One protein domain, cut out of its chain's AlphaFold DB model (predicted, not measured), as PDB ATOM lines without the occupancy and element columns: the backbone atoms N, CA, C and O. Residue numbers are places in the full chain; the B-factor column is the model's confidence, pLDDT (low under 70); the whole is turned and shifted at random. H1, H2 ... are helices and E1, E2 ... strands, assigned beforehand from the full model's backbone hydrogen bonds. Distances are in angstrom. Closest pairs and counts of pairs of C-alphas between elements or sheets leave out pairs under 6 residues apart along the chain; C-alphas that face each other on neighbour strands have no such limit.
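AT A GLANCE: This is residues 668 to 756 of the 756 residues of an uncharacterized protein of Myxococcales bacterium (UniProt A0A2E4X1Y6). Little regular structure is found here: a small sheet, with E2 and E3 near the middle, is surrounded by long loops and three very short helices. The 89 printed residues hold three named helices and three named strands, in the order E1, E2, H1, H2, H3, E3, with 27 residues in them, class mixed; the sheet runs E1, E2, E3, all antiparallel. The whole is compact, radius of gyration of the C-alphas 11.8 A, spanning 34 by 25 by 21 A.

IN THESE COORDINATES: Find C-alpha 670 at (-37.507, 23.588, -43.332), where E1, residues 670 to 672, begins; E2, residues 675 to 680, measures 16.5 A. Next come H1, residues 692 to 695, H2, 707 to 710, H3, 724 to 727, and E3, 750 to 755, 16.9 A long, ending at (-42.949, 27.181, -35.727).

HOW THE PARTS SIT: In the hairpin E1 and E2, find N 670 and O 677, 3.0 A apart; between E2 and E3, N 678 and O 753, 2.9 A. H2 only grazes the sheet; H3 is on it, 7.8 A high. H1 touches H3, closest C-alphas Tyr 695 and Phe 727, 5.2 A. The helices are too short for O i to N i+4 pairs.

THE WHOLE: The printed part has no cut; four links are long, E1 to E2 tight. Confidence is low at residues 682 to 698, 719 to 720, 729 to 732 and 744 to 748.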
ATOM      1  N   PHE A 668     -33.776  29.784 -43.968       78.25
ATOM      2  CA  PHE A 668     -33.155  29.046 -42.857       78.25
ATOM      3  C   PHE A 668     -34.047  27.933 -42.278       78.25
ATOM      4  O   PHE A 668     -33.516  26.996 -41.677       78.25
ATOM      5  N   ALA A 669     -35.362  27.996 -42.493       81.62
ATOM      6  CA  ALA A 669     -36.317  27.001 -42.022       81.62
ATOM      7  C   ALA A 669     -36.405  25.794 -42.974       81.62
ATOM      8  O   ALA A 669     -35.866  25.799 -44.090       81.62
ATOM      9  N   VAL A 670     -37.074  24.734 -42.516       80.50
ATOM     10  CA  VAL A 670     -37.507  23.588 -43.332       80.50
ATOM     11  C   VAL A 670     -38.872  23.115 -42.829       80.50
ATOM     12  O   VAL A 670     -38.978  22.685 -41.681       80.50
ATOM     13  N   TYR A 671     -39.891  23.124 -43.691       80.50
ATOM     14  CA  TYR A 671     -41.184  22.501 -43.396       80.50
ATOM     15  C   TYR A 671     -41.076  20.970 -43.410       80.50
ATOM     16  O   TYR A 671     -40.554  20.376 -44.363       80.50
ATOM     17  N   HIS A 672     -41.538  20.306 -42.348       80.00
ATOM     18  CA  HIS A 672     -41.568  18.848 -42.275       80.00
ATOM     19  C   HIS A 672     -42.608  18.325 -41.277       80.00
ATOM     20  O   HIS A 672     -42.602  18.699 -40.106       80.00
ATOM     21  N   ASN A 673     -43.440  17.379 -41.733       80.81
ATOM     22  CA  ASN A 673     -44.484  16.711 -40.942       80.81
ATOM     23  C   ASN A 673     -45.455  17.678 -40.236       80.81
ATOM     24  O   ASN A 673     -45.827  17.435 -39.090       80.81
ATOM     25  N   GLY A 674     -45.870  18.743 -40.929       75.31
ATOM     26  CA  GLY A 674     -46.874  19.685 -40.429       75.31
ATOM     27  C   GLY A 674     -46.335  20.839 -39.586       75.31
ATOM     28  O   GLY A 674     -47.141  21.534 -39.000       75.31
ATOM     29  N   LEU A 675     -45.011  21.008 -39.485       80.25
ATOM     30  CA  LEU A 675     -44.362  22.062 -38.696       80.25
ATOM     31  C   LEU A 675     -43.166  22.631 -39.462       80.25
ATOM     32  O   LEU A 675     -42.481  21.889 -40.183       80.25
ATOM     33  N   TYR A 676     -42.838  23.902 -39.244       83.69
ATOM     34  CA  TYR A 676     -41.568  24.471 -39.693       83.69
ATOM     35  C   TYR A 676     -40.504  24.276 -38.620       83.69
ATOM     36  O   TYR A 676     -40.725  24.504 -37.437       83.69
ATOM     37  N   TRP A 677     -39.318  23.843 -39.031       84.75
ATOM     38  CA  TRP A 677     -38.211  23.554 -38.123       84.75
ATOM     39  C   TRP A 677     -37.044  24.505 -38.385       84.75
ATOM     40  O   TRP A 677     -36.737  24.803 -39.539       84.75
ATOM     41  N   ALA A 678     -36.350  24.909 -37.321       84.56
ATOM     42  CA  ALA A 678     -35.110  25.682 -37.349       84.56
ATOM     43  C   ALA A 678     -34.131  25.166 -36.280       84.56
ATOM     44  O   ALA A 678     -34.512  24.448 -35.350       84.56
ATOM     45  N   TRP A 679     -32.849  25.524 -36.401       83.12
ATOM     46  CA  TRP A 679     -31.823  25.162 -35.419       83.12
ATOM     47  C   TRP A 679     -30.878  26.327 -35.107       83.12
ATOM     48  O   TRP A 679     -30.468  27.071 -36.004       83.12
ATOM     49  N   ALA A 680     -30.556  26.484 -33.825       80.50
ATOM     50  CA  ALA A 680     -29.804  27.606 -33.275       80.50
ATOM     51  C   ALA A 680     -29.003  27.190 -32.030       80.50
ATOM     52  O   ALA A 680     -29.386  26.262 -31.322       80.50
ATOM     53  N   SER A 681     -27.919  27.906 -31.733       73.44
ATOM     54  CA  SER A 681     -26.990  27.555 -30.654       73.44
ATOM     55  C   SER A 681     -27.221  28.386 -29.384       73.44
ATOM     56  O   SER A 681     -27.143  29.614 -29.459       73.44
ATOM     57  N   PRO A 682     -27.460  27.776 -28.208       64.25
ATOM     58  CA  PRO A 682     -27.369  28.459 -26.920       64.25
ATOM     59  C   PRO A 682     -25.926  28.450 -26.385       64.25
ATOM     60  O   PRO A 682     -25.252  27.421 -26.377       64.25
ATOM     61  N   CYS A 683     -25.451  29.576 -25.847       57.84
ATOM     62  CA  CYS A 683     -24.153  29.637 -25.163       57.84
ATOM     63  C   CYS A 683     -24.316  29.714 -23.640       57.84
ATOM     64  O   CYS A 683     -24.661  30.758 -23.081       57.84
ATOM     65  N   SER A 684     -23.986  28.624 -22.943       51.25
ATOM     66  CA  SER A 684     -24.008  28.564 -21.477       51.25
ATOM     67  C   SER A 684     -23.054  29.581 -20.837       51.25
ATOM     68  O   SER A 684     -21.896  29.702 -21.238       51.25
ATOM     69  N   GLY A 685     -23.501  30.238 -19.760       53.66
ATOM     70  CA  GLY A 685     -22.627  31.040 -18.890       53.66
ATOM     71  C   GLY A 685     -22.821  32.559 -18.931       53.66
ATOM     72  O   GLY A 685     -21.963  33.272 -18.416       53.66
ATOM     73  N   GLY A 686     -23.935  33.056 -19.482       51.78
ATOM     74  CA  GLY A 686     -24.358  34.456 -19.315       51.78
ATOM     75  C   GLY A 686     -23.976  35.411 -20.449       51.78
ATOM     76  O   GLY A 686     -23.759  36.593 -20.193       51.78
ATOM     77  N   CYS A 687     -23.861  34.921 -21.688       56.84
ATOM     78  CA  CYS A 687     -23.560  35.768 -22.854       56.84
ATOM     79  C   CYS A 687     -24.581  35.680 -23.999       56.84
ATOM     80  O   CYS A 687     -24.606  36.584 -24.822       56.84
ATOM     81  N   SER A 688     -25.420  34.645 -24.048       58.09
ATOM     82  CA  SER A 688     -26.508  34.502 -25.018       58.09
ATOM     83  C   SER A 688     -27.582  33.603 -24.415       58.09
ATOM     84  O   SER A 688     -27.256  32.609 -23.764       58.09
ATOM     85  N   ASN A 689     -28.848  33.947 -24.616       60.84
ATOM     86  CA  ASN A 689     -29.980  33.086 -24.302       60.84
ATOM     87  C   ASN A 689     -30.881  33.121 -25.534       60.84
ATOM     88  O   ASN A 689     -31.553  34.122 -25.761       60.84
ATOM     89  N   ALA A 690     -30.833  32.073 -26.358       61.94
ATOM     90  CA  ALA A 690     -31.675  31.963 -27.542       61.94
ATOM     91  C   ALA A 690     -33.124  31.740 -27.086       61.94
ATOM     92  O   ALA A 690     -33.558  30.601 -26.917       61.94
ATOM     93  N   THR A 691     -33.839  32.832 -26.807       65.19
ATOM     94  CA  THR A 691     -35.216  32.857 -26.305       65.19
ATOM     95  C   THR A 691     -36.192  33.090 -27.459       65.19
ATOM     96  O   THR A 691     -36.379  34.232 -27.887       65.19
ATOM     97  N   PRO A 692     -36.872  32.035 -27.951       65.31
ATOM     98  CA  PRO A 692     -37.774  32.145 -29.095       65.31
ATOM     99  C   PRO A 692     -38.908  33.138 -28.819       65.31
ATOM    100  O   PRO A 692     -39.147  34.031 -29.618       65.31
ATOM    101  N   GLY A 693     -39.475  33.112 -27.608       60.41
ATOM    102  CA  GLY A 693     -40.526  34.043 -27.184       60.41
ATOM    103  C   GLY A 693     -40.112  35.512 -27.008       60.41
ATOM    104  O   GLY A 693     -40.948  36.298 -26.585       60.41
ATOM    105  N   HIS A 694     -38.857  35.901 -27.277       58.75
ATOM    106  CA  HIS A 694     -38.422  37.306 -27.194       58.75
ATOM    107  C   HIS A 694     -37.947  37.889 -28.535       58.75
ATOM    108  O   HIS A 694     -38.106  39.084 -28.768       58.75
ATOM    109  N   TYR A 695     -37.379  37.064 -29.422       58.47
ATOM    110  CA  TYR A 695     -36.894  37.510 -30.741       58.47
ATOM    111  C   TYR A 695     -37.413  36.686 -31.918       58.47
ATOM    112  O   TYR A 695     -37.404  37.160 -33.049       58.47
ATOM    113  N   GLY A 696     -37.887  35.471 -31.671       61.44
ATOM    114  CA  GLY A 696     -38.281  34.523 -32.699       61.44
ATOM    115  C   GLY A 696     -39.779  34.462 -32.930       61.44
ATOM    116  O   GLY A 696     -40.277  33.357 -32.880       61.44
ATOM    117  N   ARG A 697     -40.479  35.594 -33.102       68.00
ATOM    118  CA  ARG A 697     -41.925  35.707 -33.439       68.00
ATOM    119  C   ARG A 697     -42.571  34.375 -33.884       68.00
ATOM    120  O   ARG A 697     -42.217  33.849 -34.930       68.00
ATOM    121  N   GLY A 698     -43.414  33.793 -33.023       69.75
ATOM    122  CA  GLY A 698     -44.113  32.512 -33.245       69.75
ATOM    123  C   GLY A 698     -43.273  31.225 -33.095       69.75
ATOM    124  O   GLY A 698     -43.779  30.207 -32.613       69.75
ATOM    125  N   TRP A 699     -41.966  31.261 -33.371       79.00
ATOM    126  CA  TRP A 699     -41.054  30.153 -33.076       79.00
ATOM    127  C   TRP A 699     -41.005  29.859 -31.575       79.00
ATOM    128  O   TRP A 699     -40.956  30.740 -30.714       79.00
ATOM    129  N   ARG A 700     -40.935  28.570 -31.254       82.12
ATOM    130  CA  ARG A 700     -41.000  28.050 -29.891       82.12
ATOM    131  C   ARG A 700     -40.103  26.835 -29.699       82.12
ATOM    132  O   ARG A 700     -39.613  26.202 -30.635       82.12
ATOM    133  N   TRP A 701     -39.921  26.487 -28.434       82.56
ATOM    134  CA  TRP A 701     -39.325  25.221 -28.031       82.56
ATOM    135  C   TRP A 701     -40.214  24.049 -28.453       82.56
ATOM    136  O   TRP A 701     -41.447  24.152 -28.493       82.56
ATOM    137  N   VAL A 702     -39.581  22.905 -28.691       81.44
ATOM    138  CA  VAL A 702     -40.286  21.640 -28.885       81.44
ATOM    139  C   VAL A 702     -40.918  21.219 -27.552       81.44
ATOM    140  O   VAL A 702     -40.221  20.970 -26.565       81.44
ATOM    141  N   ARG A 703     -42.249  21.125 -27.522       84.12
ATOM    142  CA  ARG A 703     -43.080  20.929 -26.323       84.12
ATOM    143  C   ARG A 703     -42.789  19.596 -25.628       84.12
ATOM    144  O   ARG A 703     -42.749  19.533 -24.401       84.12
ATOM    145  N   ASN A 704     -42.620  18.506 -26.385       82.88
ATOM    146  CA  ASN A 704     -42.492  17.158 -25.820       82.88
ATOM    147  C   ASN A 704     -41.785  16.147 -26.750       82.88
ATOM    148  O   ASN A 704     -41.476  16.416 -27.909       82.88
ATOM    149  N   GLY A 705     -41.560  14.933 -26.234       81.88
ATOM    150  CA  GLY A 705     -40.888  13.849 -26.958       81.88
ATOM    151  C   GLY A 705     -41.653  13.256 -28.154       81.88
ATOM    152  O   GLY A 705     -41.029  12.573 -28.966       81.88
ATOM    153  N   GLN A 706     -42.966  13.489 -28.286       84.88
ATOM    154  CA  GLN A 706     -43.734  13.085 -29.475       84.88
ATOM    155  C   GLN A 706     -43.497  14.067 -30.623       84.88
ATOM    156  O   GLN A 706     -43.168  13.638 -31.726       84.88
ATOM    157  N   GLU A 707     -43.572  15.367 -30.341       84.94
ATOM    158  CA  GLU A 707     -43.242  16.431 -31.295       84.94
ATOM    159  C   GLU A 707     -41.780  16.312 -31.751       84.94
ATOM    160  O   GLU A 707     -41.496  16.291 -32.946       84.94
ATOM    161  N   TRP A 708     -40.858  16.036 -30.821       86.06
ATOM    162  CA  TRP A 708     -39.466  15.697 -31.142       86.06
ATOM    163  C   TRP A 708     -39.317  14.488 -32.087       86.06
ATOM    164  O   TRP A 708     -38.288  14.340 -32.749       86.06
ATOM    165  N   GLY A 709     -40.319  13.611 -32.171       83.75
ATOM    166  CA  GLY A 709     -40.367  12.488 -33.107       83.75
ATOM    167  C   GLY A 709     -40.705  12.875 -34.552       83.75
ATOM    168  O   GLY A 709     -40.282  12.165 -35.461       83.75
ATOM    169  N   LEU A 710     -41.409  13.994 -34.766       84.81
ATOM    170  CA  LEU A 710     -41.799  14.512 -36.090       84.81
ATOM    171  C   LEU A 710     -40.664  15.252 -36.805       84.81
ATOM    172  O   LEU A 710     -40.739  15.510 -38.006       84.81
ATOM    173  N   ARG A 711     -39.610  15.580 -36.059       85.75
ATOM    174  CA  ARG A 711     -38.488  16.399 -36.500       85.75
ATOM    175  C   ARG A 711     -37.815  15.863 -37.782       85.75
ATOM    176  O   ARG A 711     -37.635  14.647 -37.910       85.75
ATOM    177  N   PRO A 712     -37.358  16.731 -38.705       83.94
ATOM    178  CA  PRO A 712     -36.616  16.310 -39.890       83.94
ATOM    179  C   PRO A 712     -35.288  15.622 -39.538       83.94
ATOM    180  O   PRO A 712     -34.799  15.638 -38.409       83.94
ATOM    181  N   ASN A 713     -34.634  15.019 -40.530       83.06
ATOM    182  CA  ASN A 713     -33.236  14.618 -40.366       83.06
ATOM    183  C   ASN A 713     -32.358  15.881 -40.323       83.06
ATOM    184  O   ASN A 713     -32.533  16.743 -41.182       83.06
ATOM    185  N   ARG A 714     -31.373  15.974 -39.406       80.25
ATOM    186  CA  ARG A 714     -30.454  17.135 -39.311       80.25
ATOM    187  C   ARG A 714     -29.914  17.553 -40.680       80.25
ATOM    188  O   ARG A 714     -29.885  18.738 -40.979       80.25
ATOM    189  N   GLY A 715     -29.578  16.586 -41.539       78.94
ATOM    190  CA  GLY A 715     -29.072  16.830 -42.894       78.94
ATOM    191  C   GLY A 715     -29.966  17.675 -43.814       78.94
ATOM    192  O   GLY A 715     -29.432  18.220 -44.775       78.94
ATOM    193  N   ALA A 716     -31.266  17.826 -43.530       79.38
ATOM    194  CA  ALA A 716     -32.193  18.646 -44.319       79.38
ATOM    195  C   ALA A 716     -31.823  20.141 -44.321       79.38
ATOM    196  O   ALA A 716     -31.990  20.814 -45.333       79.38
ATOM    197  N   PHE A 717     -31.249  20.641 -43.222       76.25
ATOM    198  CA  PHE A 717     -30.790  22.027 -43.106       76.25
ATOM    199  C   PHE A 717     -29.477  22.300 -43.849       76.25
ATOM    200  O   PHE A 717     -29.245  23.390 -44.373       76.25
ATOM    201  N   GLY A 718     -28.583  21.310 -43.864       72.88
ATOM    202  CA  GLY A 718     -27.179  21.512 -44.210       72.88
ATOM    203  C   GLY A 718     -26.446  22.477 -43.261       72.88
ATOM    204  O   GLY A 718     -27.026  23.137 -42.403       72.88
ATOM    205  N   ASN A 719     -25.130  22.591 -43.437       69.38
ATOM    206  CA  ASN A 719     -24.251  23.336 -42.524       69.38
ATOM    207  C   ASN A 719     -24.417  24.876 -42.571       69.38
ATOM    208  O   ASN A 719     -23.729  25.579 -41.840       69.38
ATOM    209  N   ASN A 720     -25.274  25.407 -43.452       69.75
ATOM    210  CA  ASN A 720     -25.351  26.847 -43.735       69.75
ATOM    211  C   ASN A 720     -26.671  27.505 -43.296       69.75
ATOM    212  O   ASN A 720     -26.726  28.728 -43.252       69.75
ATOM    213  N   ARG A 721     -27.717  26.734 -42.960       77.50
ATOM    214  CA  ARG A 721     -29.013  27.256 -42.486       77.50
ATOM    215  C   ARG A 721     -29.036  27.423 -40.960       77.50
ATOM    216  O   ARG A 721     -29.917  26.894 -40.300       77.50
ATOM    217  N   CYS A 722     -28.014  28.058 -40.391       79.62
ATOM    218  CA  CYS A 722     -27.949  28.348 -38.953       79.62
ATOM    219  C   CYS A 722     -28.882  29.523 -38.631       79.62
ATOM    220  O   CYS A 722     -28.708  30.605 -39.190       79.62
ATOM    221  N   ALA A 723     -29.853  29.317 -37.740       80.12
ATOM    222  CA  ALA A 723     -30.861  30.320 -37.394       80.12
ATOM    223  C   ALA A 723     -30.508  31.149 -36.142       80.12
ATOM    224  O   ALA A 723     -31.266  32.038 -35.769       80.12
ATOM    225  N   ALA A 724     -29.341  30.917 -35.519       77.69
ATOM    226  CA  ALA A 724     -28.877  31.678 -34.351       77.69
ATOM    227  C   ALA A 724     -29.017  33.216 -34.472       77.69
ATOM    228  O   ALA A 724     -29.504  33.806 -33.510       77.69
ATOM    229  N   PRO A 725     -28.725  33.870 -35.622       73.75
ATOM    230  CA  PRO A 725     -28.877  35.325 -35.758       73.75
ATOM    231  C   PRO A 725     -30.297  35.858 -35.567       73.75
ATOM    232  O   PRO A 725     -30.450  37.042 -35.285       73.75
ATOM    233  N   GLN A 726     -31.320  35.020 -35.766       73.62
ATOM    234  CA  GLN A 726     -32.721  35.430 -35.635       73.62
ATOM    235  C   GLN A 726     -33.155  35.437 -34.167       73.62
ATOM    236  O   GLN A 726     -33.883  36.323 -33.734       73.62
ATOM    237  N   PHE A 727     -32.657  34.479 -33.379       73.12
ATOM    238  CA  PHE A 727     -33.006  34.334 -31.963       73.12
ATOM    239  C   PHE A 727     -32.044  35.078 -31.023       73.12
ATOM    240  O   PHE A 727     -32.419  35.404 -29.900       73.12
ATOM    241  N   ASP A 728     -30.823  35.375 -31.480       71.94
ATOM    242  CA  ASP A 728     -29.899  36.318 -30.850       71.94
ATOM    243  C   ASP A 728     -29.073  37.059 -31.926       71.94
ATOM    244  O   ASP A 728     -28.029  36.567 -32.365       71.94
ATOM    245  N   PRO A 729     -29.471  38.286 -32.317       69.81
ATOM    246  CA  PRO A 729     -28.744  39.087 -33.306       69.81
ATOM    247  C   PRO A 729     -27.291  39.423 -32.934       69.81
ATOM    248  O   PRO A 729     -26.516  39.843 -33.800       69.81
ATOM    249  N   SER A 730     -26.894  39.262 -31.665       66.06
ATOM    250  CA  SER A 730     -25.511  39.465 -31.225       66.06
ATOM    251  C   SER A 730     -24.604  38.246 -31.464       66.06
ATOM    252  O   SER A 730     -23.378  38.394 -31.431       66.06
ATOM    253  N   HIS A 731     -25.171  37.078 -31.803       68.75
ATOM    254  CA  HIS A 731     -24.441  35.827 -32.032       68.75
ATOM    255  C   HIS A 731     -24.826  35.148 -33.360       68.75
ATOM    256  O   HIS A 731     -25.960  34.764 -33.606       68.75
ATOM    257  N   ASN A 732     -23.831  34.931 -34.227       69.31
ATOM    258  CA  ASN A 732     -24.024  34.360 -35.567       69.31
ATOM    259  C   ASN A 732     -23.138  33.124 -35.781       69.31
ATOM    260  O   ASN A 732     -22.207  33.134 -36.590       69.31
ATOM    261  N   HIS A 733     -23.383  32.077 -34.992       72.75
ATOM    262  CA  HIS A 733     -22.778  30.763 -35.203       72.75
ATOM    263  C   HIS A 733     -23.630  29.640 -34.609       72.75
ATOM    264  O   HIS A 733     -24.346  29.849 -33.633       72.75
ATOM    265  N   CYS A 734     -23.500  28.460 -35.210       74.62
ATOM    266  CA  CYS A 734     -24.011  27.183 -34.729       74.62
ATOM    267  C   CYS A 734     -22.928  26.124 -35.013       74.62
ATOM    268  O   CYS A 734     -22.360  26.150 -36.114       74.62
ATOM    269  N   ASP A 735     -22.631  25.197 -34.094       80.00
ATOM    270  CA  ASP A 735     -21.732  24.068 -34.386       80.00
ATOM    271  C   ASP A 735     -22.533  22.840 -34.839       80.00
ATOM    272  O   ASP A 735     -23.309  22.215 -34.115       80.00
ATOM    273  N   TRP A 736     -22.324  22.454 -36.094       77.25
ATOM    274  CA  TRP A 736     -22.991  21.302 -36.688       77.25
ATOM    275  C   TRP A 736     -22.638  19.955 -36.035       77.25
ATOM    276  O   TRP A 736     -23.360  18.970 -36.214       77.25
ATOM    277  N   ASN A 737     -21.519  19.868 -35.317       81.06
ATOM    278  CA  ASN A 737     -21.047  18.614 -34.734       81.06
ATOM    279  C   ASN A 737     -21.535  18.406 -33.301       81.06
ATOM    280  O   ASN A 737     -21.525  17.262 -32.835       81.06
ATOM    281  N   ASP A 738     -21.980  19.468 -32.631       80.00
ATOM    282  CA  ASP A 738     -22.444  19.379 -31.252       80.00
ATOM    283  C   ASP A 738     -23.820  18.695 -31.161       80.00
ATOM    284  O   ASP A 738     -24.605  18.719 -32.124       80.00
ATOM    285  N   PRO A 739     -24.115  17.997 -30.045       77.75
ATOM    286  CA  PRO A 739     -25.387  17.311 -29.858       77.75
ATOM    287  C   PRO A 739     -26.549  18.294 -29.941       77.75
ATOM    288  O   PRO A 739     -26.448  19.407 -29.441       77.75
ATOM    289  N   ILE A 740     -27.665  17.862 -30.529       80.38
ATOM    290  CA  ILE A 740     -28.899  18.643 -30.499       80.38
ATOM    291  C   ILE A 740     -29.775  18.163 -29.346       80.38
ATOM    292  O   ILE A 740     -30.035  16.959 -29.221       80.38
ATOM    293  N   VAL A 741     -30.289  19.116 -28.578       79.88
ATOM    294  CA  VAL A 741     -31.338  18.933 -27.575       79.88
ATOM    295  C   VAL A 741     -32.579  19.750 -27.952       79.88
ATOM    296  O   VAL A 741     -32.539  20.632 -28.806       79.88
ATOM    297  N   TYR A 742     -33.714  19.403 -27.352       76.38
ATOM    298  CA  TYR A 742     -35.013  20.031 -27.629       76.38
ATOM    299  C   TYR A 742     -35.526  20.879 -26.446       76.38
ATOM    300  O   TYR A 742     -36.540  21.559 -26.549       76.38
ATOM    301  N   GLN A 743     -34.794  20.852 -25.328       72.44
ATOM    302  CA  GLN A 743     -34.966  21.680 -24.135       72.44
ATOM    303  C   GLN A 743     -33.591  22.223 -23.741       72.44
ATOM    304  O   GLN A 743     -32.602  21.499 -23.851       72.44
ATOM    305  N   HIS A 744     -33.527  23.472 -23.277       68.75
ATOM    306  CA  HIS A 744     -32.277  24.101 -22.853       68.75
ATOM    307  C   HIS A 744     -31.697  23.391 -21.617       68.75
ATOM    308  O   HIS A 744     -32.197  23.548 -20.505       68.75
ATOM    309  N   ASP A 745     -30.622  22.626 -21.801       66.31
ATOM    310  CA  ASP A 745     -29.964  21.848 -20.741       66.31
ATOM    311  C   ASP A 745     -28.944  22.664 -19.924       66.31
ATOM    312  O   ASP A 745     -28.374  22.163 -18.954       66.31
ATOM    313  N   GLY A 746     -28.703  23.926 -20.304       62.97
ATOM    314  CA  GLY A 746     -27.650  24.757 -19.713       62.97
ATOM    315  C   GLY A 746     -26.234  24.326 -20.113       62.97
ATOM    316  O   GLY A 746     -25.271  24.794 -19.508       62.97
ATOM    317  N   GLY A 747     -26.103  23.437 -21.102       67.38
ATOM    318  CA  GLY A 747     -24.858  23.018 -21.737       67.38
ATOM    319  C   GLY A 747     -24.632  23.710 -23.084       67.38
ATOM    320  O   GLY A 747     -25.296  24.692 -23.414       67.38
ATOM    321  N   SER A 748     -23.649  23.221 -23.842       66.50
ATOM    322  CA  SER A 748     -23.283  23.720 -25.178       66.50
ATOM    323  C   SER A 748     -23.949  22.908 -26.297       66.50
ATOM    324  O   SER A 748     -23.335  22.641 -27.327       66.50
ATOM    325  N   SER A 749     -25.155  22.403 -26.044       76.62
ATOM    326  CA  SER A 749     -25.916  21.581 -26.984       76.62
ATOM    327  C   SER A 749     -26.737  22.485 -27.907       76.62
ATOM    328  O   SER A 749     -27.448  23.361 -27.426       76.62
ATOM    329  N   GLU A 750     -26.693  22.253 -29.218       77.44
ATOM    330  CA  GLU A 750     -27.523  22.971 -30.193       77.44
ATOM    331  C   GLU A 750     -29.018  22.746 -29.924       77.44
ATOM    332  O   GLU A 750     -29.430  21.671 -29.481       77.44
ATOM    333  N   LEU A 751     -29.851  23.733 -30.241       80.31
ATOM    334  CA  LEU A 751     -31.292  23.693 -30.018       80.31
ATOM    335  C   LEU A 751     -32.072  23.608 -31.310       80.31
ATOM    336  O   LEU A 751     -31.723  24.232 -32.313       80.31
ATOM    337  N   TRP A 752     -33.163  22.851 -31.257       85.56
ATOM    338  CA  TRP A 752     -34.186  22.855 -32.293       85.56
ATOM    339  C   TRP A 752     -35.414  23.604 -31.825       85.56
ATOM    340  O   TRP A 752     -35.902  23.417 -30.709       85.56
ATOM    341  N   LEU A 753     -35.884  24.438 -32.736       83.81
ATOM    342  CA  LEU A 753     -37.021  25.313 -32.585       83.81
ATOM    343  C   LEU A 753     -38.022  24.946 -33.671       83.81
ATOM    344  O   LEU A 753     -37.639  24.509 -34.762       83.81
ATOM    345  N   VAL A 754     -39.294  25.090 -33.340       83.44
ATOM    346  CA  VAL A 754     -40.402  24.855 -34.260       83.44
ATOM    347  C   VAL A 754     -41.267  26.093 -34.334       83.44
ATOM    348  O   VAL A 754     -41.474  26.747 -33.315       83.44
ATOM    349  N   HIS A 755     -41.751  26.392 -35.525       81.19
ATOM    350  CA  HIS A 755     -42.949  27.181 -35.727       81.19
ATOM    351  C   HIS A 755     -44.077  26.191 -36.026       81.19
ATOM    352  O   HIS A 755     -43.822  25.142 -36.641       81.19
ATOM    353  N   ASP A 756     -45.270  26.485 -35.514       74.81
ATOM    354  CA  ASP A 756     -46.477  25.751 -35.904       74.81
ATOM    355  C   ASP A 756     -46.804  26.025 -37.392       74.81
ATOM    356  O   ASP A 756     -46.425  27.121 -37.870       74.81
TER     357      ASP A 756